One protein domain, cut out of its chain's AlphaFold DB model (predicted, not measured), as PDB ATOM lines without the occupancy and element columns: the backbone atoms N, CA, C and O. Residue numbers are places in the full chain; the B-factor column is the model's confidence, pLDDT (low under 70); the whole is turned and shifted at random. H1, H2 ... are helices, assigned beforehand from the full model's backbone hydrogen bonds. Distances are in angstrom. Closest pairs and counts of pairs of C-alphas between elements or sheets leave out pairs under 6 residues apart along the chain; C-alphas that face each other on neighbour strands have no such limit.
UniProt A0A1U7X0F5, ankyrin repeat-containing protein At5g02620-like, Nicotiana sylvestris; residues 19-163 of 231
ATOM      1  N   PHE A  19     -19.656  18.378 -31.134       61.59
ATOM      2  CA  PHE A  19     -20.382  19.090 -30.090       61.59
ATOM      3  C   PHE A  19     -21.728  19.402 -30.705       61.59
ATOM      4  O   PHE A  19     -21.796  20.311 -31.531       61.59
ATOM      5  N   ALA A  20     -22.775  18.643 -30.370       70.94
ATOM      6  CA  ALA A  20     -24.128  19.156 -30.537       70.94
ATOM      7  C   ALA A  20     -24.199  20.399 -29.648       70.94
ATOM      8  O   ALA A  20     -24.147  20.306 -28.423       70.94
ATOM      9  N   SER A  21     -24.165  21.576 -30.265       81.88
ATOM     10  CA  SER A  21     -24.137  22.808 -29.492       81.88
ATOM     11  C   SER A  21     -25.493  23.046 -28.831       81.88
ATOM     12  O   SER A  21     -26.494  22.512 -29.309       81.88
ATOM     13  N   PRO A  22     -25.573  23.855 -27.759       87.19
ATOM     14  CA  PRO A  22     -26.854  24.172 -27.134       87.19
ATOM     15  C   PRO A  22     -27.904  24.664 -28.139       87.19
ATOM     16  O   PRO A  22     -29.077  24.330 -28.006       87.19
ATOM     17  N   ILE A  23     -27.478  25.380 -29.190       90.62
ATOM     18  CA  ILE A  23     -28.366  25.824 -30.269       90.62
ATOM     19  C   ILE A  23     -28.805  24.672 -31.190       90.62
ATOM     20  O   ILE A  23     -29.969  24.633 -31.581       90.62
ATOM     21  N   ASP A  24     -27.929  23.701 -31.483       87.81
ATOM     22  CA  ASP A  24     -28.285  22.500 -32.255       87.81
ATOM     23  C   ASP A  24     -29.311  21.654 -31.496       87.81
ATOM     24  O   ASP A  24     -30.304  21.213 -32.075       87.81
ATOM     25  N   TRP A  25     -29.089  21.475 -30.190       86.62
ATOM     26  CA  TRP A  25     -29.991  20.757 -29.295       86.62
ATOM     27  C   TRP A  25     -31.348  21.455 -29.186       86.62
ATOM     28  O   TRP A  25     -32.387  20.824 -29.373       86.62
ATOM     29  N   ALA A  26     -31.352  22.768 -28.944       91.44
ATOM     30  CA  ALA A  26     -32.585  23.539 -28.847       91.44
ATOM     31  C   ALA A  26     -33.383  23.476 -30.157       91.44
ATOM     32  O   ALA A  26     -34.593  23.252 -30.127       91.44
ATOM     33  N   ALA A  27     -32.710  23.587 -31.306       92.44
ATOM     34  CA  ALA A  27     -33.352  23.472 -32.610       92.44
ATOM     35  C   ALA A  27     -33.904  22.063 -32.878       92.44
ATOM     36  O   ALA A  27     -35.023  21.932 -33.372       92.44
ATOM     37  N   ALA A  28     -33.158  21.012 -32.522       88.69
ATOM     38  CA  ALA A  28     -33.581  19.623 -32.706       88.69
ATOM     39  C   ALA A  28     -34.839  19.263 -31.899       88.69
ATOM     40  O   ALA A  28     -35.635  18.448 -32.351       88.69
ATOM     41  N   ASN A  29     -35.049  19.908 -30.746       87.38
ATOM     42  CA  ASN A  29     -36.234  19.715 -29.900       87.38
ATOM     43  C   ASN A  29     -37.324  20.787 -30.125       87.38
ATOM     44  O   ASN A  29     -38.332  20.808 -29.422       87.38
ATOM     45  N   GLY A  30     -37.142  21.707 -31.080       91.62
ATOM     46  CA  GLY A  30     -38.139  22.732 -31.409       91.62
ATOM     47  C   GLY A  30     -38.246  23.869 -30.383       91.62
ATOM     48  O   GLY A  30     -39.215  24.631 -30.397       91.62
ATOM     49  N   HIS A  31     -37.258  24.018 -29.495       94.00
ATOM     50  CA  HIS A  31     -37.197  25.068 -28.478       94.00
ATOM     51  C   HIS A  31     -36.778  26.414 -29.080       94.00
ATOM     52  O   HIS A  31     -35.688  26.928 -28.822       94.00
ATOM     53  N   TYR A  32     -37.665  26.995 -29.888       95.81
ATOM     54  CA  TYR A  32     -37.434  28.268 -30.569       95.81
ATOM     55  C   TYR A  32     -37.016  29.397 -29.621       95.81
ATOM     56  O   TYR A  32     -36.092  30.132 -29.948       95.81
ATOM     57  N   ASP A  33     -37.640  29.522 -28.446       96.25
ATOM     58  CA  ASP A  33     -37.294  30.598 -27.512       96.25
ATOM     59  C   ASP A  33     -35.843  30.482 -27.030       96.25
ATOM     60  O   ASP A  33     -35.131  31.478 -27.004       96.25
ATOM     61  N   ILE A  34     -35.358  29.265 -26.763       95.38
ATOM     62  CA  ILE A  34     -33.952  29.036 -26.402       95.38
ATOM     63  C   ILE A  34     -33.038  29.382 -27.581       95.38
ATOM     64  O   ILE A  34     -32.024  30.048 -27.391       95.38
ATOM     65  N   VAL A  35     -33.394  28.974 -28.804       96.44
ATOM     66  CA  VAL A  35     -32.630  29.331 -30.013       96.44
ATOM     67  C   VAL A  35     -32.542  30.849 -30.170       96.44
ATOM     68  O   VAL A  35     -31.456  31.373 -30.403       96.44
ATOM     69  N   ARG A  36     -33.659  31.561 -29.992       96.25
ATOM     70  CA  ARG A  36     -33.724  33.021 -30.076       96.25
ATOM     71  C   ARG A  36     -32.834  33.685 -29.025       96.25
ATOM     72  O   ARG A  36     -32.039  34.550 -29.381       96.25
ATOM     73  N   GLU A  37     -32.928  33.272 -27.762       96.69
ATOM     74  CA  GLU A  37     -32.092  33.836 -26.693       96.69
ATOM     75  C   GLU A  37     -30.599  33.549 -26.921       96.69
ATOM     76  O   GLU A  37     -29.765  34.435 -26.751       96.69
ATOM     77  N   LEU A  38     -30.243  32.349 -27.387       95.12
ATOM     78  CA  LEU A  38     -28.858  32.025 -27.740       95.12
ATOM     79  C   LEU A  38     -28.334  32.913 -28.877       95.12
ATOM     80  O   LEU A  38     -27.212  33.403 -28.789       95.12
ATOM     81  N   LEU A  39     -29.143  33.168 -29.909       95.31
ATOM     82  CA  LEU A  39     -28.780  34.074 -31.003       95.31
ATOM     83  C   LEU A  39     -28.673  35.540 -30.557       95.31
ATOM     84  O   LEU A  39     -27.880  36.285 -31.129       95.31
ATOM     85  N   HIS A  40     -29.436  35.957 -29.540       94.75
ATOM     86  CA  HIS A  40     -29.278  37.274 -28.917       94.75
ATOM     87  C   HIS A  40     -27.966  37.397 -28.136       94.75
ATOM     88  O   HIS A  40     -27.360  38.468 -28.147       94.75
ATOM     89  N   LEU A  41     -27.525  36.319 -27.480       95.50
ATOM     90  CA  LEU A  41     -26.251  36.281 -26.758       95.50
ATOM     91  C   LEU A  41     -25.045  36.235 -27.707       95.50
ATOM     92  O   LEU A  41     -24.056  36.924 -27.466       95.50
ATOM     93  N   ASP A  42     -25.118  35.434 -28.772       93.88
ATOM     94  CA  ASP A  42     -24.065  35.319 -29.783       93.88
ATOM     95  C   ASP A  42     -24.656  35.015 -31.167       93.88
ATOM     96  O   ASP A  42     -25.082  33.897 -31.472       93.88
ATOM     97  N   THR A  43     -24.619  36.012 -32.050       90.88
ATOM     98  CA  THR A  43     -25.123  35.893 -33.424       90.88
ATOM     99  C   THR A  43     -24.301  34.922 -34.275       90.88
ATOM    100  O   THR A  43     -24.830  34.364 -35.238       90.88
ATOM    101  N   ASN A  44     -23.044  34.631 -33.907       90.56
ATOM    102  CA  ASN A  44     -22.214  33.653 -34.619       90.56
ATOM    103  C   ASN A  44     -22.724  32.217 -34.443       90.56
ATOM    104  O   ASN A  44     -22.361  31.330 -35.222       90.56
ATOM    105  N   LEU A  45     -23.587  31.962 -33.453       91.06
ATOM    106  CA  LEU A  45     -24.244  30.666 -33.301       91.06
ATOM    107  C   LEU A  45     -25.145  30.330 -34.493       91.06
ATOM    108  O   LEU A  45     -25.354  29.145 -34.757       91.06
ATOM    109  N   LEU A  46     -25.597  31.329 -35.263       92.19
ATOM    110  CA  LEU A  46     -26.343  31.093 -36.497       92.19
ATOM    111  C   LEU A  46     -25.510  30.290 -37.505       92.19
ATOM    112  O   LEU A  46     -26.005  29.307 -38.040       92.19
ATOM    113  N   ILE A  47     -24.220  30.609 -37.661       89.94
ATOM    114  CA  ILE A  47     -23.299  29.887 -38.559       89.94
ATOM    115  C   ILE A  47     -23.226  28.400 -38.185       89.94
ATOM    116  O   ILE A  47     -23.159  27.527 -39.050       89.94
ATOM    117  N   LYS A  48     -23.262  28.090 -36.880       89.31
ATOM    118  CA  LYS A  48     -23.295  26.702 -36.401       89.31
ATOM    119  C   LYS A  48     -24.639  26.055 -36.729       89.31
ATOM    120  O   LYS A  48     -24.649  24.983 -37.324       89.31
ATOM    121  N   LEU A  49     -25.748  26.722 -36.408       91.56
ATOM    122  CA  LEU A  49     -27.103  26.215 -36.634       91.56
ATOM    123  C   LEU A  49     -27.381  25.888 -38.112       91.56
ATOM    124  O   LEU A  49     -28.098  24.922 -38.401       91.56
ATOM    125  N   THR A  50     -26.814  26.680 -39.028       94.00
ATOM    126  CA  THR A  50     -27.051  26.589 -40.473       94.00
ATOM    127  C   THR A  50     -25.967  25.842 -41.248       94.00
ATOM    128  O   THR A  50     -26.085  25.745 -42.467       94.00
ATOM    129  N   SER A  51     -24.912  25.315 -40.618       92.12
ATOM    130  CA  SER A  51     -23.847  24.613 -41.354       92.12
ATOM    131  C   SER A  51     -24.313  23.244 -41.854       92.12
ATOM    132  O   SER A  51     -24.634  22.357 -41.059       92.12
ATOM    133  N   LEU A  52     -24.263  23.025 -43.171       91.31
ATOM    134  CA  LEU A  52     -24.697  21.771 -43.793       91.31
ATOM    135  C   LEU A  52     -23.845  20.592 -43.314       91.31
ATOM    136  O   LEU A  52     -24.365  19.515 -43.016       91.31
ATOM    137  N   ARG A  53     -22.523  20.789 -43.199       87.94
ATOM    138  CA  ARG A  53     -21.593  19.740 -42.737       87.94
ATOM    139  C   ARG A  53     -21.945  19.251 -41.336       87.94
ATOM    140  O   ARG A  53     -21.842  18.059 -41.056       87.94
ATOM    141  N   ARG A  54     -22.348  20.173 -40.462       86.50
ATOM    142  CA  ARG A  54     -22.770  19.865 -39.095       86.50
ATOM    143  C   ARG A  54     -24.130  19.178 -39.085       86.50
ATOM    144  O   ARG A  54     -24.253  18.140 -38.446       86.50
ATOM    145  N   ILE A  55     -25.104  19.702 -39.830       88.38
ATOM    146  CA  ILE A  55     -26.446  19.117 -39.926       88.38
ATOM    147  C   ILE A  55     -26.381  17.674 -40.419       88.38
ATOM    148  O   ILE A  55     -26.917  16.798 -39.755       88.38
ATOM    149  N   ARG A  56     -25.649  17.390 -41.501       86.88
ATOM    150  CA  ARG A  56     -25.522  16.026 -42.041       86.88
ATOM    151  C   ARG A  56     -24.932  15.024 -41.055       86.88
ATOM    152  O   ARG A  56     -25.313  13.861 -41.075       86.88
ATOM    153  N   ARG A  57     -23.990  15.461 -40.213       84.19
ATOM    154  CA  ARG A  57     -23.432  14.626 -39.138       84.19
ATOM    155  C   ARG A  57     -24.447  14.387 -38.026       84.19
ATOM    156  O   ARG A  57     -24.504  13.296 -37.491       84.19
ATOM    157  N   LEU A  58     -25.247  15.391 -37.677       83.00
ATOM    158  CA  LEU A  58     -26.306  15.219 -36.684       83.00
ATOM    159  C   LEU A  58     -27.425  14.310 -37.210       83.00
ATOM    160  O   LEU A  58     -27.905  13.455 -36.478       83.00
ATOM    161  N   GLU A  59     -27.779  14.428 -38.490       83.00
ATOM    162  CA  GLU A  59     -28.756  13.559 -39.149       83.00
ATOM    163  C   GLU A  59     -28.347  12.089 -39.123       83.00
ATOM    164  O   GLU A  59     -29.215  11.246 -38.976       83.00
ATOM    165  N   THR A  60     -27.054  11.744 -39.215       79.19
ATOM    166  CA  THR A  60     -26.648  10.332 -39.080       79.19
ATOM    167  C   THR A  60     -27.014   9.763 -37.714       79.19
ATOM    168  O   THR A  60     -27.458   8.632 -37.644       79.19
ATOM    169  N   VAL A  61     -26.892  10.564 -36.654       75.50
ATOM    170  CA  VAL A  61     -27.265  10.158 -35.292       75.50
ATOM    171  C   VAL A  61     -28.787  10.080 -35.133       75.50
ATOM    172  O   VAL A  61     -29.290   9.230 -34.408       75.50
ATOM    173  N   TRP A  62     -29.531  10.970 -35.798       73.62
ATOM    174  CA  TRP A  62     -30.999  10.980 -35.752       73.62
ATOM    175  C   TRP A  62     -31.624   9.827 -36.529       73.62
ATOM    176  O   TRP A  62     -32.635   9.288 -36.097       73.62
ATOM    177  N   ASP A  63     -31.035   9.472 -37.668       66.94
ATOM    178  CA  ASP A  63     -31.583   8.481 -38.595       66.94
ATOM    179  C   ASP A  63     -31.486   7.046 -38.057       66.94
ATOM    180  O   ASP A  63     -32.296   6.204 -38.438       66.94
ATOM    181  N   ASP A  64     -30.523   6.776 -37.173       62.34
ATOM    182  CA  ASP A  64     -30.287   5.446 -36.602       62.34
ATOM    183  C   ASP A  64     -31.227   5.118 -35.422       62.34
ATOM    184  O   ASP A  64     -31.333   3.961 -35.014       62.34
ATOM    185  N   GLU A  65     -31.940   6.109 -34.874       60.50
ATOM    186  CA  GLU A  65     -32.867   5.920 -33.755       60.50
ATOM    187  C   GLU A  65     -34.306   6.285 -34.171       60.50
ATOM    188  O   GLU A  65     -34.644   7.459 -34.328       60.50
ATOM    189  N   GLU A  66     -35.201   5.287 -34.253       60.03
ATOM    190  CA  GLU A  66     -36.642   5.453 -34.571       60.03
ATOM    191  C   GLU A  66     -37.362   6.490 -33.680       60.03
ATOM    192  O   GLU A  66     -38.446   6.975 -33.999       60.03
ATOM    193  N   GLN A  67     -36.755   6.860 -32.551       62.31
ATOM    194  CA  GLN A  67     -37.279   7.834 -31.605       62.31
ATOM    195  C   GLN A  67     -37.184   9.299 -32.087       62.31
ATOM    196  O   GLN A  67     -37.819  10.166 -31.479       62.31
ATOM    197  N   PHE A  68     -36.421   9.604 -33.147       67.19
ATOM    198  CA  PHE A  68     -36.127  10.978 -33.595       67.19
ATOM    199  C   PHE A  68     -36.813  11.412 -34.901       67.19
ATOM    200  O   PHE A  68     -36.433  12.431 -35.485       67.19
ATOM    201  N   ASP A  69     -37.885  10.731 -35.312       68.50
ATOM    202  CA  ASP A  69     -38.667  11.056 -36.521       68.50
ATOM    203  C   ASP A  69     -39.183  12.518 -36.572       68.50
ATOM    204  O   ASP A  69     -39.439  13.064 -37.650       68.50
ATOM    205  N   ASP A  70     -39.315  13.190 -35.423       83.44
ATOM    206  CA  ASP A  70     -39.803  14.572 -35.342       83.44
ATOM    207  C   ASP A  70     -38.700  15.643 -35.410       83.44
ATOM    208  O   ASP A  70     -39.016  16.824 -35.575       83.44
ATOM    209  N   VAL A  71     -37.413  15.279 -35.356       88.19
ATOM    210  CA  VAL A  71     -36.313  16.262 -35.291       88.19
ATOM    211  C   VAL A  71     -36.280  17.169 -36.523       88.19
ATOM    212  O   VAL A  71     -36.112  18.386 -36.400       88.19
ATOM    213  N   ALA A  72     -36.496  16.610 -37.717       89.88
ATOM    214  CA  ALA A  72     -36.558  17.398 -38.946       89.88
ATOM    215  C   ALA A  72     -37.697  18.433 -38.897       89.88
ATOM    216  O   ALA A  72     -37.485  19.600 -39.236       89.88
ATOM    217  N   LYS A  73     -38.874  18.041 -38.389       91.69
ATOM    218  CA  LYS A  73     -40.030  18.937 -38.219       91.69
ATOM    219  C   LYS A  73     -39.741  20.031 -37.195       91.69
ATOM    220  O   LYS A  73     -39.993  21.199 -37.469       91.69
ATOM    221  N   CYS A  74     -39.160  19.678 -36.051       93.00
ATOM    222  CA  CYS A  74     -38.761  20.630 -35.015       93.00
ATOM    223  C   CYS A  74     -37.798  21.696 -35.555       93.00
ATOM    224  O   CYS A  74     -37.990  22.890 -35.316       93.00
ATOM    225  N   ARG A  75     -36.792  21.280 -36.333       93.56
ATOM    226  CA  ARG A  75     -35.837  22.203 -36.960       93.56
ATOM    227  C   ARG A  75     -36.496  23.088 -38.011       93.56
ATOM    228  O   ARG A  75     -36.190  24.276 -38.062       93.56
ATOM    229  N   SER A  76     -37.392  22.528 -38.819       95.50
ATOM    230  CA  SER A  76     -38.160  23.289 -39.805       95.50
ATOM    231  C   SER A  76     -39.061  24.336 -39.143       95.50
ATOM    232  O   SER A  76     -39.072  25.485 -39.574       95.50
ATOM    233  N   GLU A  77     -39.711  24.003 -38.026       96.06
ATOM    234  CA  GLU A  77     -40.529  24.951 -37.262       96.06
ATOM    235  C   GLU A  77     -39.687  26.094 -36.671       96.06
ATOM    236  O   GLU A  77     -40.065  27.264 -36.741       96.06
ATOM    237  N   VAL A  78     -38.502  25.785 -36.136       96.69
ATOM    238  CA  VAL A  78     -37.552  26.807 -35.663       96.69
ATOM    239  C   VAL A  78     -37.095  27.702 -36.814       96.69
ATOM    240  O   VAL A  78     -37.092  28.925 -36.668       96.69
ATOM    241  N   ALA A  79     -36.756  27.119 -37.964       96.81
ATOM    242  CA  ALA A  79     -36.366  27.850 -39.165       96.81
ATOM    243  C   ALA A  79     -37.487  28.778 -39.661       96.81
ATOM    244  O   ALA A  79     -37.237  29.944 -39.965       96.81
ATOM    245  N   LYS A  80     -38.736  28.304 -39.653       96.38
ATOM    246  CA  LYS A  80     -39.926  29.079 -40.017       96.38
ATOM    247  C   LYS A  80     -40.158  30.256 -39.073       96.38
ATOM    248  O   LYS A  80     -40.398  31.372 -39.529       96.38
ATOM    249  N   LYS A  81     -40.028  30.050 -37.760       96.50
ATOM    250  CA  LYS A  81     -40.142  31.140 -36.776       96.50
ATOM    251  C   LYS A  81     -39.016  32.167 -36.906       96.50
ATOM    252  O   LYS A  81     -39.289  33.364 -36.844       96.50
ATOM    253  N   LEU A  82     -37.779  31.724 -37.147       95.88
ATOM    254  CA  LEU A  82     -36.650  32.621 -37.417       95.88
ATOM    255  C   LEU A  82     -36.847  33.411 -38.718       95.88
ATOM    256  O   LEU A  82     -36.564  34.608 -38.745       95.88
ATOM    257  N   LEU A  83     -37.395  32.784 -39.766       94.62
ATOM    258  CA  LEU A  83     -37.786  33.478 -40.992       94.62
ATOM    259  C   LEU A  83     -38.792  34.590 -40.684       94.62
ATOM    260  O   LEU A  83     -38.552  35.731 -41.069       94.62
ATOM    261  N   LEU A  84     -39.866  34.291 -39.948       92.56
ATOM    262  CA  LEU A  84     -40.884  35.280 -39.577       92.56
ATOM    263  C   LEU A  84     -40.311  36.433 -38.739       92.56
ATOM    264  O   LEU A  84     -40.677  37.585 -38.957       92.56
ATOM    265  N   GLN A  85     -39.389  36.154 -37.813       90.81
ATOM    266  CA  GLN A  85     -38.703  37.195 -37.038       90.81
ATOM    267  C   GLN A  85     -37.805  38.077 -37.921       90.81
ATOM    268  O   GLN A  85     -37.639  39.266 -37.653       90.81
ATOM    269  N   GLY A  86     -37.228  37.498 -38.976       86.75
ATOM    270  CA  GLY A  86     -36.364  38.179 -39.934       86.75
ATOM    271  C   GLY A  86     -37.093  39.021 -40.988       86.75
ATOM    272  O   GLY A  86     -36.407  39.636 -41.814       86.75
ATOM    273  N   GLU A  87     -38.432  39.052 -40.983       88.44
ATOM    274  CA  GLU A  87     -39.260  39.852 -41.892       88.44
ATOM    275  C   GLU A  87     -39.081  41.352 -41.627       88.44
ATOM    276  O   GLU A  87     -39.292  41.860 -40.523       88.44
ATOM    277  N   THR A  88     -38.704  42.104 -42.662       82.00
ATOM    278  CA  THR A  88     -38.585  43.562 -42.569       82.00
ATOM    279  C   THR A  88     -39.840  44.248 -43.098       82.00
ATOM    280  O   THR A  88     -40.492  43.769 -44.022       82.00
ATOM    281  N   LYS A  89     -40.134  45.461 -42.604       74.69
ATOM    282  CA  LYS A  89     -41.264  46.292 -43.079       74.69
ATOM    283  C   LYS A  89     -41.257  46.570 -44.591       74.69
ATOM    284  O   LYS A  89     -42.259  47.022 -45.129       74.69
ATOM    285  N   LYS A  90     -40.124  46.346 -45.266       71.12
ATOM    286  CA  LYS A  90     -39.944  46.544 -46.710       71.12
ATOM    287  C   LYS A  90     -40.194  45.266 -47.526       71.12
ATOM    288  O   LYS A  90     -39.792  45.230 -48.683       71.12
ATOM    289  N   GLY A  91     -40.761  44.212 -46.930       72.31
ATOM    290  CA  GLY A  91     -41.055  42.939 -47.604       72.31
ATOM    291  C   GLY A  91     -39.826  42.081 -47.928       72.31
ATOM    292  O   GLY A  91     -39.934  41.117 -48.671       72.31
ATOM    293  N   HIS A  92     -38.651  42.436 -47.398       78.94
ATOM    294  CA  HIS A  92     -37.429  41.651 -47.565       78.94
ATOM    295  C   HIS A  92     -37.141  40.855 -46.295       78.94
ATOM    296  O   HIS A  92     -37.315  41.381 -45.192       78.94
ATOM    297  N   ASN A  93     -36.605  39.647 -46.443       90.75
ATOM    298  CA  ASN A  93     -36.180  38.838 -45.310       90.75
ATOM    299  C   ASN A  93     -34.671  38.962 -45.059       90.75
ATOM    300  O   ASN A  93     -33.864  38.826 -45.980       90.75
ATOM    301  N   SER A  94     -34.284  39.220 -43.811       90.88
ATOM    302  CA  SER A  94     -32.875  39.365 -43.422       90.88
ATOM    303  C   SER A  94     -32.063  38.072 -43.555       90.88
ATOM    304  O   SER A  94     -30.898  38.155 -43.929       90.88
ATOM    305  N   LEU A  95     -32.660  36.896 -43.318       91.75
ATOM    306  CA  LEU A  95     -31.966  35.606 -43.424       91.75
ATOM    307  C   LEU A  95     -31.679  35.232 -44.875       91.75
ATOM    308  O   LEU A  95     -30.553  34.859 -45.190       91.75
ATOM    309  N   ILE A  96     -32.674  35.382 -45.754       90.81
ATOM    310  CA  ILE A  96     -32.507  35.106 -47.189       90.81
ATOM    311  C   ILE A  96     -31.423  36.026 -47.759       90.81
ATOM    312  O   ILE A  96     -30.465  35.563 -48.355       90.81
ATOM    313  N   ARG A  97     -31.479  37.332 -47.464       90.19
ATOM    314  CA  ARG A  97     -30.450  38.283 -47.924       90.19
ATOM    315  C   ARG A  97     -29.049  38.017 -47.372       90.19
ATOM    316  O   ARG A  97     -28.086  38.553 -47.916       90.19
ATOM    317  N   ALA A  98     -28.944  37.284 -46.270       90.31
ATOM    318  CA  ALA A  98     -27.685  36.989 -45.606       90.31
ATOM    319  C   ALA A  98     -27.054  35.658 -46.048       90.31
ATOM    320  O   ALA A  98     -26.025  35.293 -45.484       90.31
ATOM    321  N   GLY A  99     -27.618  34.941 -47.029       91.38
ATOM    322  CA  GLY A  99     -27.030  33.679 -47.491       91.38
ATOM    323  C   GLY A  99     -27.688  32.414 -46.938       91.38
ATOM    324  O   GLY A  99     -27.163  31.322 -47.154       91.38
ATOM    325  N   TYR A 100     -28.769  32.529 -46.157       94.12
ATOM    326  CA  TYR A 100     -29.342  31.401 -45.406       94.12
ATOM    327  C   TYR A 100     -30.600  30.791 -46.045       94.12
ATOM    328  O   TYR A 100     -31.211  29.901 -45.447       94.12
ATOM    329  N   GLY A 101     -30.996  31.211 -47.248       94.88
ATOM    330  CA  GLY A 101     -32.132  30.648 -47.981       94.88
ATOM    331  C   GLY A 101     -31.958  29.164 -48.302       94.88
ATOM    332  O   GLY A 101     -32.894  28.382 -48.132       94.88
ATOM    333  N   GLY A 102     -30.738  28.740 -48.637       95.12
ATOM    334  CA  GLY A 102     -30.401  27.327 -48.847       95.12
ATOM    335  C   GLY A 102     -30.637  26.456 -47.605       95.12
ATOM    336  O   GLY A 102     -31.189  25.361 -47.707       95.12
ATOM    337  N   TRP A 103     -30.308  26.967 -46.411       96.25
ATOM    338  CA  TRP A 103     -30.582  26.286 -45.138       96.25
ATOM    339  C   TRP A 103     -32.085  26.191 -44.843       96.25
ATOM    340  O   TRP A 103     -32.574  25.131 -44.436       96.25
ATOM    341  N   LEU A 104     -32.826  27.281 -45.064       97.06
ATOM    342  CA  LEU A 104     -34.282  27.307 -44.900       97.06
ATOM    343  C   LEU A 104     -34.945  26.261 -45.804       97.06
ATOM    344  O   LEU A 104     -35.745  25.452 -45.334       97.06
ATOM    345  N   LEU A 105     -34.552  26.219 -47.079       97.19
ATOM    346  CA  LEU A 105     -35.119  25.283 -48.043       97.19
ATOM    347  C   LEU A 105     -34.731  23.834 -47.735       97.19
ATOM    348  O   LEU A 105     -35.588  22.955 -47.779       97.19
ATOM    349  N   TYR A 106     -33.476  23.577 -47.357       96.62
ATOM    350  CA  TYR A 106     -33.024  22.244 -46.951       96.62
ATOM    351  C   TYR A 106     -33.796  21.723 -45.733       96.62
ATOM    352  O   TYR A 106     -34.236  20.575 -45.721       96.62
ATOM    353  N   THR A 107     -33.982  22.552 -44.701       95.31
ATOM    354  CA  THR A 107     -34.699  22.136 -43.482       95.31
ATOM    355  C   THR A 107     -36.187  21.905 -43.738       95.31
ATOM    356  O   THR A 107     -36.728  20.914 -43.249       95.31
ATOM    357  N   ALA A 108     -36.833  22.746 -44.552       97.06
ATOM    358  CA  ALA A 108     -38.204  22.526 -45.017       97.06
ATOM    359  C   ALA A 108     -38.327  21.221 -45.822       97.06
ATOM    360  O   ALA A 108     -39.222  20.409 -45.572       97.06
ATOM    361  N   ALA A 109     -37.375  20.983 -46.731       96.56
ATOM    362  CA  ALA A 109     -37.329  19.781 -47.547       96.56
ATOM    363  C   ALA A 109     -37.146  18.519 -46.697       96.56
ATOM    364  O   ALA A 109     -37.901  17.566 -46.856       96.56
ATOM    365  N   SER A 110     -36.208  18.537 -45.745       93.69
ATOM    366  CA  SER A 110     -35.961  17.416 -44.832       93.69
ATOM    367  C   SER A 110     -37.164  17.098 -43.944       93.69
ATOM    368  O   SER A 110     -37.359  15.937 -43.590       93.69
ATOM    369  N   ALA A 111     -37.957  18.102 -43.563       93.62
ATOM    370  CA  ALA A 111     -39.173  17.910 -42.776       93.62
ATOM    371  C   ALA A 111     -40.364  17.410 -43.605       93.62
ATOM    372  O   ALA A 111     -41.375  16.997 -43.036       93.62
ATOM    373  N   GLY A 112     -40.268  17.458 -44.937       94.81
ATOM    374  CA  GLY A 112     -41.398  17.186 -45.816       94.81
ATOM    375  C   GLY A 112     -42.478  18.278 -45.767       94.81
ATOM    376  O   GLY A 112     -43.629  17.989 -46.103       94.81
ATOM    377  N   ASP A 113     -42.139  19.503 -45.340       95.88
ATOM    378  CA  ASP A 113     -43.080  20.626 -45.226       95.88
ATOM    379  C   ASP A 113     -43.285  21.298 -46.594       95.88
ATOM    380  O   ASP A 113     -42.593  22.243 -46.978       95.88
ATOM    381  N   VAL A 114     -44.257  20.779 -47.348       96.75
ATOM    382  CA  VAL A 114     -44.622  21.267 -48.689       96.75
ATOM    383  C   VAL A 114     -45.002  22.745 -48.669       96.75
ATOM    384  O   VAL A 114     -44.667  23.480 -49.597       96.75
ATOM    385  N   GLU A 115     -45.719  23.177 -47.636       96.75
ATOM    386  CA  GLU A 115     -46.233  24.538 -47.549       96.75
ATOM    387  C   GLU A 115     -45.093  25.522 -47.299       96.75
ATOM    388  O   GLU A 115     -44.999  26.556 -47.956       96.75
ATOM    389  N   PHE A 116     -44.162  25.168 -46.414       97.12
ATOM    390  CA  PHE A 116     -43.003  26.011 -46.175       97.12
ATOM    391  C   PHE A 116     -42.072  26.087 -47.393       97.12
ATOM    392  O   PHE A 116     -41.597  27.172 -47.728       97.12
ATOM    393  N   VAL A 117     -41.882  24.980 -48.119       97.62
ATOM    394  CA  VAL A 117     -41.137  24.981 -49.391       97.62
ATOM    395  C   VAL A 117     -41.780  25.926 -50.413       97.62
ATOM    396  O   VAL A 117     -41.074  26.734 -51.014       97.62
ATOM    397  N   LYS A 118     -43.109  25.885 -50.579       96.81
ATOM    398  CA  LYS A 118     -43.829  26.817 -51.464       96.81
ATOM    399  C   LYS A 118     -43.613  28.266 -51.054       96.81
ATOM    400  O   LYS A 118     -43.218  29.069 -51.886       96.81
ATOM    401  N   GLN A 119     -43.782  28.580 -49.771       95.62
ATOM    402  CA  GLN A 119     -43.604  29.942 -49.256       95.62
ATOM    403  C   GLN A 119     -42.192  30.502 -49.474       95.62
ATOM    404  O   GLN A 119     -42.032  31.721 -49.589       95.62
ATOM    405  N   LEU A 120     -41.169  29.641 -49.489       95.69
ATOM    406  CA  LEU A 120     -39.792  30.029 -49.799       95.69
ATOM    407  C   LEU A 120     -39.606  30.269 -51.303       95.69
ATOM    408  O   LEU A 120     -39.073  31.309 -51.679       95.69
ATOM    409  N   LEU A 121     -40.094  29.363 -52.155       94.81
ATOM    410  CA  LEU A 121     -39.965  29.487 -53.612       94.81
ATOM    411  C   LEU A 121     -40.844  30.595 -54.212       94.81
ATOM    412  O   LEU A 121     -40.481  31.176 -55.226       94.81
ATOM    413  N   GLU A 122     -41.973  30.931 -53.587       93.38
ATOM    414  CA  GLU A 122     -42.787  32.098 -53.954       93.38
ATOM    415  C   GLU A 122     -42.060  33.419 -53.677       93.38
ATOM    416  O   GLU A 122     -42.266  34.401 -54.389       93.38
ATOM    417  N   ARG A 123     -41.211  33.455 -52.640       91.00
ATOM    418  CA  ARG A 123     -40.385  34.628 -52.320       91.00
ATOM    419  C   ARG A 123     -39.191  34.742 -53.254       91.00
ATOM    420  O   ARG A 123     -38.901  35.836 -53.730       91.00
ATOM    421  N   ASP A 124     -38.495  33.634 -53.463       91.50
ATOM    422  CA  ASP A 124     -37.360  33.558 -54.370       91.50
ATOM    423  C   ASP A 124     -37.282  32.162 -55.011       91.50
ATOM    424  O   ASP A 124     -36.828  31.203 -54.374       91.50
ATOM    425  N   PRO A 125     -37.699  32.031 -56.283       92.56
ATOM    426  CA  PRO A 125     -37.644  30.759 -56.988       92.56
ATOM    427  C   PRO A 125     -36.218  30.221 -57.164       92.56
ATOM    428  O   PRO A 125     -36.035  29.007 -57.253       92.56
ATOM    429  N   LEU A 126     -35.197  31.090 -57.187       92.00
ATOM    430  CA  LEU A 126     -33.804  30.686 -57.416       92.00
ATOM    431  C   LEU A 126     -33.215  29.894 -56.244       92.00
ATOM    432  O   LEU A 126     -32.228  29.181 -56.434       92.00
ATOM    433  N   LEU A 127     -33.852  29.928 -55.068       93.50
ATOM    434  CA  LEU A 127     -33.450  29.124 -53.908       93.50
ATOM    435  C   LEU A 127     -33.391  27.626 -54.213       93.50
ATOM    436  O   LEU A 127     -32.624  26.906 -53.573       93.50
ATOM    437  N   VAL A 128     -34.151  27.150 -55.206       93.00
ATOM    438  CA  VAL A 128     -34.126  25.746 -55.638       93.00
ATOM    439  C   VAL A 128     -32.735  25.284 -56.090       93.00
ATOM    440  O   VAL A 128     -32.399  24.110 -55.943       93.00
ATOM    441  N   PHE A 129     -31.897  26.198 -56.592       90.75
ATOM    442  CA  PHE A 129     -30.532  25.888 -57.026       90.75
ATOM    443  C   PHE A 129     -29.527  25.839 -55.871       90.75
ATOM    444  O   PHE A 129     -28.431  25.288 -56.033       90.75
ATOM    445  N   GLY A 130     -29.932  26.317 -54.696       85.69
ATOM    446  CA  GLY A 130     -29.121  26.351 -53.493       85.69
ATOM    447  C   GLY A 130     -28.444  27.698 -53.237       85.69
ATOM    448  O   GLY A 130     -28.325  28.547 -54.117       85.69
ATOM    449  N   GLU A 131     -28.007  27.887 -51.995       87.44
ATOM    450  CA  GLU A 131     -27.332  29.088 -51.507       87.44
ATOM    451  C   GLU A 131     -26.329  28.701 -50.408       87.44
ATOM    452  O   GLU A 131     -26.572  27.787 -49.610       87.44
ATOM    453  N   GLY A 132     -25.191  29.396 -50.350       87.38
ATOM    454  CA  GLY A 132     -24.147  29.129 -49.360       87.38
ATOM    455  C   GLY A 132     -23.552  27.724 -49.505       87.38
ATOM    456  O   GLY A 132     -23.013  27.376 -50.551       87.38
ATOM    457  N   GLU A 133     -23.621  26.918 -48.438       87.38
ATOM    458  CA  GLU A 133     -23.125  25.530 -48.432       87.38
ATOM    459  C   GLU A 133     -24.096  24.521 -49.073       87.38
ATOM    460  O   GLU A 133     -23.733  23.356 -49.221       87.38
ATOM    461  N   TYR A 134     -25.322  24.936 -49.400       91.44
ATOM    462  CA  TYR A 134     -26.389  24.054 -49.873       91.44
ATOM    463  C   TYR A 134     -26.512  24.150 -51.386       91.44
ATOM    464  O   TYR A 134     -26.790  25.228 -51.898       91.44
ATOM    465  N   GLY A 135     -26.360  23.034 -52.096       91.56
ATOM    466  CA  GLY A 135     -26.673  22.931 -53.519       91.56
ATOM    467  C   GLY A 135     -27.982  22.184 -53.784       91.56
ATOM    468  O   GLY A 135     -28.518  21.493 -52.914       91.56
ATOM    469  N   VAL A 136     -28.461  22.247 -55.030       91.62
ATOM    470  CA  VAL A 136     -29.670  21.522 -55.474       91.62
ATOM    471  C   VAL A 136     -29.638  20.025 -55.141       91.62
ATOM    472  O   VAL A 136     -30.638  19.471 -54.700       91.62
ATOM    473  N   THR A 137     -28.483  19.362 -55.266       91.62
ATOM    474  CA  THR A 137     -28.347  17.934 -54.931       91.62
ATOM    475  C   THR A 137     -28.558  17.685 -53.438       91.62
ATOM    476  O   THR A 137     -29.118  16.660 -53.061       91.62
ATOM    477  N   ASP A 138     -28.138  18.616 -52.576       93.50
ATOM    478  CA  ASP A 138     -28.329  18.508 -51.128       93.50
ATOM    479  C   ASP A 138     -29.803  18.701 -50.754       93.50
ATOM    480  O   ASP A 138     -30.326  17.954 -49.929       93.50
ATOM    481  N   ILE A 139     -30.475  19.652 -51.406       95.50
ATOM    482  CA  ILE A 139     -31.905  19.935 -51.234       95.50
ATOM    483  C   ILE A 139     -32.761  18.755 -51.726       95.50
ATOM    484  O   ILE A 139     -33.642  18.287 -51.003       95.50
ATOM    485  N   LEU A 140     -32.467  18.213 -52.913       94.56
ATOM    486  CA  LEU A 140     -33.138  17.022 -53.446       94.56
ATOM    487  C   LEU A 140     -32.865  15.788 -52.583       94.56
ATOM    488  O   LEU A 140     -33.760  14.971 -52.388       94.56
ATOM    489  N   TYR A 141     -31.657  15.656 -52.026       93.50
ATOM    490  CA  TYR A 141     -31.342  14.585 -51.082       93.50
ATOM    491  C   TYR A 141     -32.205  14.690 -49.823       93.50
ATOM    492  O   TYR A 141     -32.812  13.695 -49.431       93.50
ATOM    493  N   ALA A 142     -32.318  15.880 -49.224       93.75
ATOM    494  CA  ALA A 142     -33.180  16.108 -48.065       93.75
ATOM    495  C   ALA A 142     -34.647  15.774 -48.372       93.75
ATOM    496  O   ALA A 142     -35.296  15.073 -47.597       93.75
ATOM    497  N   ALA A 143     -35.146  16.202 -49.534       94.38
ATOM    498  CA  ALA A 143     -36.500  15.904 -49.986       94.38
ATOM    499  C   ALA A 143     -36.732  14.406 -50.228       94.38
ATOM    500  O   ALA A 143     -37.781  13.890 -49.855       94.38
ATOM    501  N   ALA A 144     -35.768  13.696 -50.819       92.38
ATOM    502  CA  ALA A 144     -35.857  12.252 -51.030       92.38
ATOM    503  C   ALA A 144     -35.896  11.486 -49.706       92.38
ATOM    504  O   ALA A 144     -36.619  10.499 -49.580       92.38
ATOM    505  N   ARG A 145     -35.126  11.962 -48.725       89.38
ATOM    506  CA  ARG A 145     -35.077  11.408 -47.374       89.38
ATOM    507  C   ARG A 145     -36.352  11.690 -46.587       89.38
ATOM    508  O   ARG A 145     -36.761  10.882 -45.756       89.38
ATOM    509  N   SER A 146     -36.993  12.827 -46.855       86.50
ATOM    510  CA  SER A 146     -38.340  13.080 -46.372       86.50
ATOM    511  C   SER A 146     -39.258  12.025 -46.990       86.50
ATOM    512  O   SER A 146     -39.259  11.815 -48.202       86.50
ATOM    513  N   LYS A 147     -40.070  11.344 -46.181       77.56
ATOM    514  CA  LYS A 147     -41.042  10.334 -46.649       77.56
ATOM    515  C   LYS A 147     -42.172  10.959 -47.509       77.56
ATOM    516  O   LYS A 147     -43.245  10.379 -47.639       77.56
ATOM    517  N   ASN A 148     -41.961  12.158 -48.063       87.75
ATOM    518  CA  ASN A 148     -42.920  12.970 -48.792       87.75
ATOM    519  C   ASN A 148     -42.441  13.262 -50.227       87.75
ATOM    520  O   ASN A 148     -41.780  14.263 -50.512       87.75
ATOM    521  N   SER A 149     -42.862  12.416 -51.168       88.19
ATOM    522  CA  SER A 149     -42.521  12.552 -52.591       88.19
ATOM    523  C   SER A 149     -43.056  13.837 -53.237       88.19
ATOM    524  O   SER A 149     -42.553  14.244 -54.284       88.19
ATOM    525  N   GLN A 150     -44.052  14.500 -52.635       93.19
ATOM    526  CA  GLN A 150     -44.588  15.760 -53.151       93.19
ATOM    527  C   GLN A 150     -43.558  16.888 -53.072       93.19
ATOM    528  O   GLN A 150     -43.436  17.657 -54.022       93.19
ATOM    529  N   VAL A 151     -42.802  16.967 -51.972       95.00
ATOM    530  CA  VAL A 151     -41.750  17.980 -51.798       95.00
ATOM    531  C   VAL A 151     -40.679  17.828 -52.867       95.00
ATOM    532  O   VAL A 151     -40.295  18.803 -53.505       95.00
ATOM    533  N   PHE A 152     -40.235  16.595 -53.104       94.19
ATOM    534  CA  PHE A 152     -39.222  16.328 -54.115       94.19
ATOM    535  C   PHE A 152     -39.687  16.713 -55.515       94.19
ATOM    536  O   PHE A 152     -38.955  17.397 -56.223       94.19
ATOM    537  N   ARG A 153     -40.906  16.313 -55.906       92.56
ATOM    538  CA  ARG A 153     -41.463  16.685 -57.215       92.56
ATOM    539  C   ARG A 153     -41.550  18.196 -57.365       92.56
ATOM    540  O   ARG A 153     -41.099  18.723 -58.366       92.56
ATOM    541  N   LEU A 154     -42.041  18.888 -56.341       94.94
ATOM    542  CA  LEU A 154     -42.151  20.341 -56.356       94.94
ATOM    543  C   LEU A 154     -40.788  21.013 -56.576       94.94
ATOM    544  O   LEU A 154     -40.675  21.892 -57.427       94.94
ATOM    545  N   LEU A 155     -39.753  20.580 -55.854       94.75
ATOM    546  CA  LEU A 155     -38.392  21.103 -56.006       94.75
ATOM    547  C   LEU A 155     -37.811  20.775 -57.388       94.75
ATOM    548  O   LEU A 155     -37.254  21.647 -58.048       94.75
ATOM    549  N   PHE A 156     -37.980  19.539 -57.852       92.00
ATOM    550  CA  PHE A 156     -37.498  19.103 -59.158       92.00
ATOM    551  C   PHE A 156     -38.177  19.863 -60.307       92.00
ATOM    552  O   PHE A 156     -37.495  20.428 -61.161       92.00
ATOM    553  N   ASP A 157     -39.503  19.971 -60.287       91.31
ATOM    554  CA  ASP A 157     -40.278  20.668 -61.313       91.31
ATOM    555  C   ASP A 157     -39.942  22.165 -61.336       91.31
ATOM    556  O   ASP A 157     -39.781  22.749 -62.411       91.31
ATOM    557  N   SER A 158     -39.754  22.775 -60.160       91.88
ATOM    558  CA  SER A 158     -39.322  24.174 -60.033       91.88
ATOM    559  C   SER A 158     -37.921  24.387 -60.612       91.88
ATOM    560  O   SER A 158     -37.695  25.361 -61.326       91.88
ATOM    561  N   SER A 159     -36.995  23.450 -60.379       88.94
ATOM    562  CA  SER A 159     -35.625  23.533 -60.903       88.94
ATOM    563  C   SER A 159     -35.547  23.456 -62.431       88.94
ATOM    564  O   SER A 159     -34.653  24.047 -63.028       88.94
ATOM    565  N   ILE A 160     -36.492  22.762 -63.074       87.44
ATOM    566  CA  ILE A 160     -36.539  22.615 -64.538       87.44
ATOM    567  C   ILE A 160     -37.343  23.746 -65.184       87.44
ATOM    568  O   ILE A 160     -37.067  24.122 -66.319       87.44
ATOM    569  N   SER A 161     -38.340  24.286 -64.481       84.25
ATOM    570  CA  SER A 161     -39.261  25.294 -65.022       84.25
ATOM    571  C   SER A 161     -38.676  26.711 -65.053       84.25
ATOM    572  O   SER A 161     -39.171  27.547 -65.801       84.25
ATOM    573  N   LEU A 162     -37.646  27.005 -64.251       75.00
ATOM    574  CA  LEU A 162     -37.057  28.350 -64.153       75.00
ATOM    575  C   LEU A 162     -36.113  28.719 -65.302       75.00
ATOM    576  O   LEU A 162     -35.841  29.901 -65.510       75.00
ATOM    577  N   GLU A 163     -35.653  27.745 -66.083       65.50
ATOM    578  CA  GLU A 163     -34.884  28.006 -67.297       65.50
ATOM    579  C   GLU A 163     -35.793  27.847 -68.523       65.50
ATOM    580  O   GLU A 163     -36.037  26.749 -69.006       65.50
TER     581      GLU A 163
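AT A GLANCE: This is residues 19 to 163 of the 231 residues of the protein "ankyrin repeat-containing protein At5g02620-like" of Nicotiana sylvestris (UniProt A0A1U7X0F5). The longest helix, H5, runs through the middle of a flat body of helices, with the hairpin H1-H2 packed on one side of it and a four-helix bundle, H7, H8, H10 and H11, on the other, where H7 makes the contact with H5. H3 packs on H1, H4 sits loosely beside both groups, the short H9 packs on H7 and H11, and the short H6 lies near the last residues of H5. The printed part has 145 residues with eleven named helices, H1 to H11 in order along the chain, and no named strand; the class is all helix. The whole is compact, with a radius of gyration of the C-alphas of 14.3 A, and spans 42 by 42 by 22 A.

IN THESE COORDINATES: H5, residues 71 to 85, is 21.1 A long, from C-alpha 71 at (-36.313, 16.262, -35.291) to C-alpha 85 at (-38.703, 37.195, -37.038). Before it come H1, residues 22 to 28, with C-alpha 22 at (-26.854, 24.172, -27.134); H2, residues 32 to 41, 14.3 A; H3, residues 45 to 49; and H4, residues 52 to 63, 15.8 A. After it come H6, residues 94 to 97; H7, residues 101 to 111, 15.5 A; H8, residues 114 to 123, 14.5 A; H9, residues 125 to 129; H10, residues 136 to 145, 14.0 A; and H11, residues 149 to 161, 18.1 A, ending with C-alpha 161 at (-39.261, 25.294, -65.022).

HOW THE PARTS SIT: H5 touches H7, opposite ways at a steep tilt of 37 degrees, only just past shallow; their closest C-alphas, of Ala 72 and Ala 111, are 4.7 A apart. H5 also touches H1, closest at the C-alphas of Ala 28 and Val 71, 5.0 A. H1 and H2 form a helical hairpin at a shallow tilt of 27 degrees. H4 is close to H7 but not clearly touching, with the C-alphas of Leu 52 and Trp 103 closest at 7.5 A. H7, H8, H10 and H11 are an up-and-down bundle, each running against the one before it. H7 touches H10 the same way at a shallow tilt of 17 degrees, closest at the C-alphas of Ser 110 and Ala 142, 4.5 A. H9 touches H11, closest at the C-alphas of Val 128 and Ser 159, 5.9 A. H2 and H8 are apart. Every O i to N i+4 pair is within hydrogen-bond range in H1, H2, H3, H5, H7, H10 and H11; the counts are 7 of 8 in H4, 5 of 6 in H8 and 0 of 1 in H9, which has 2 of 2 O i to N i+3 pairs within range, and H6 is too short for an O i to N i+4 pair.

THE WHOLE: The two C-alphas farthest apart, of Asp 64 and Lys 90, are 43.4 A apart. The printed part has no cut, and no link is long. The mean pLDDT of the printed part is 89.1; residue 19, residues 63 to 69 and residue 163 are under 70.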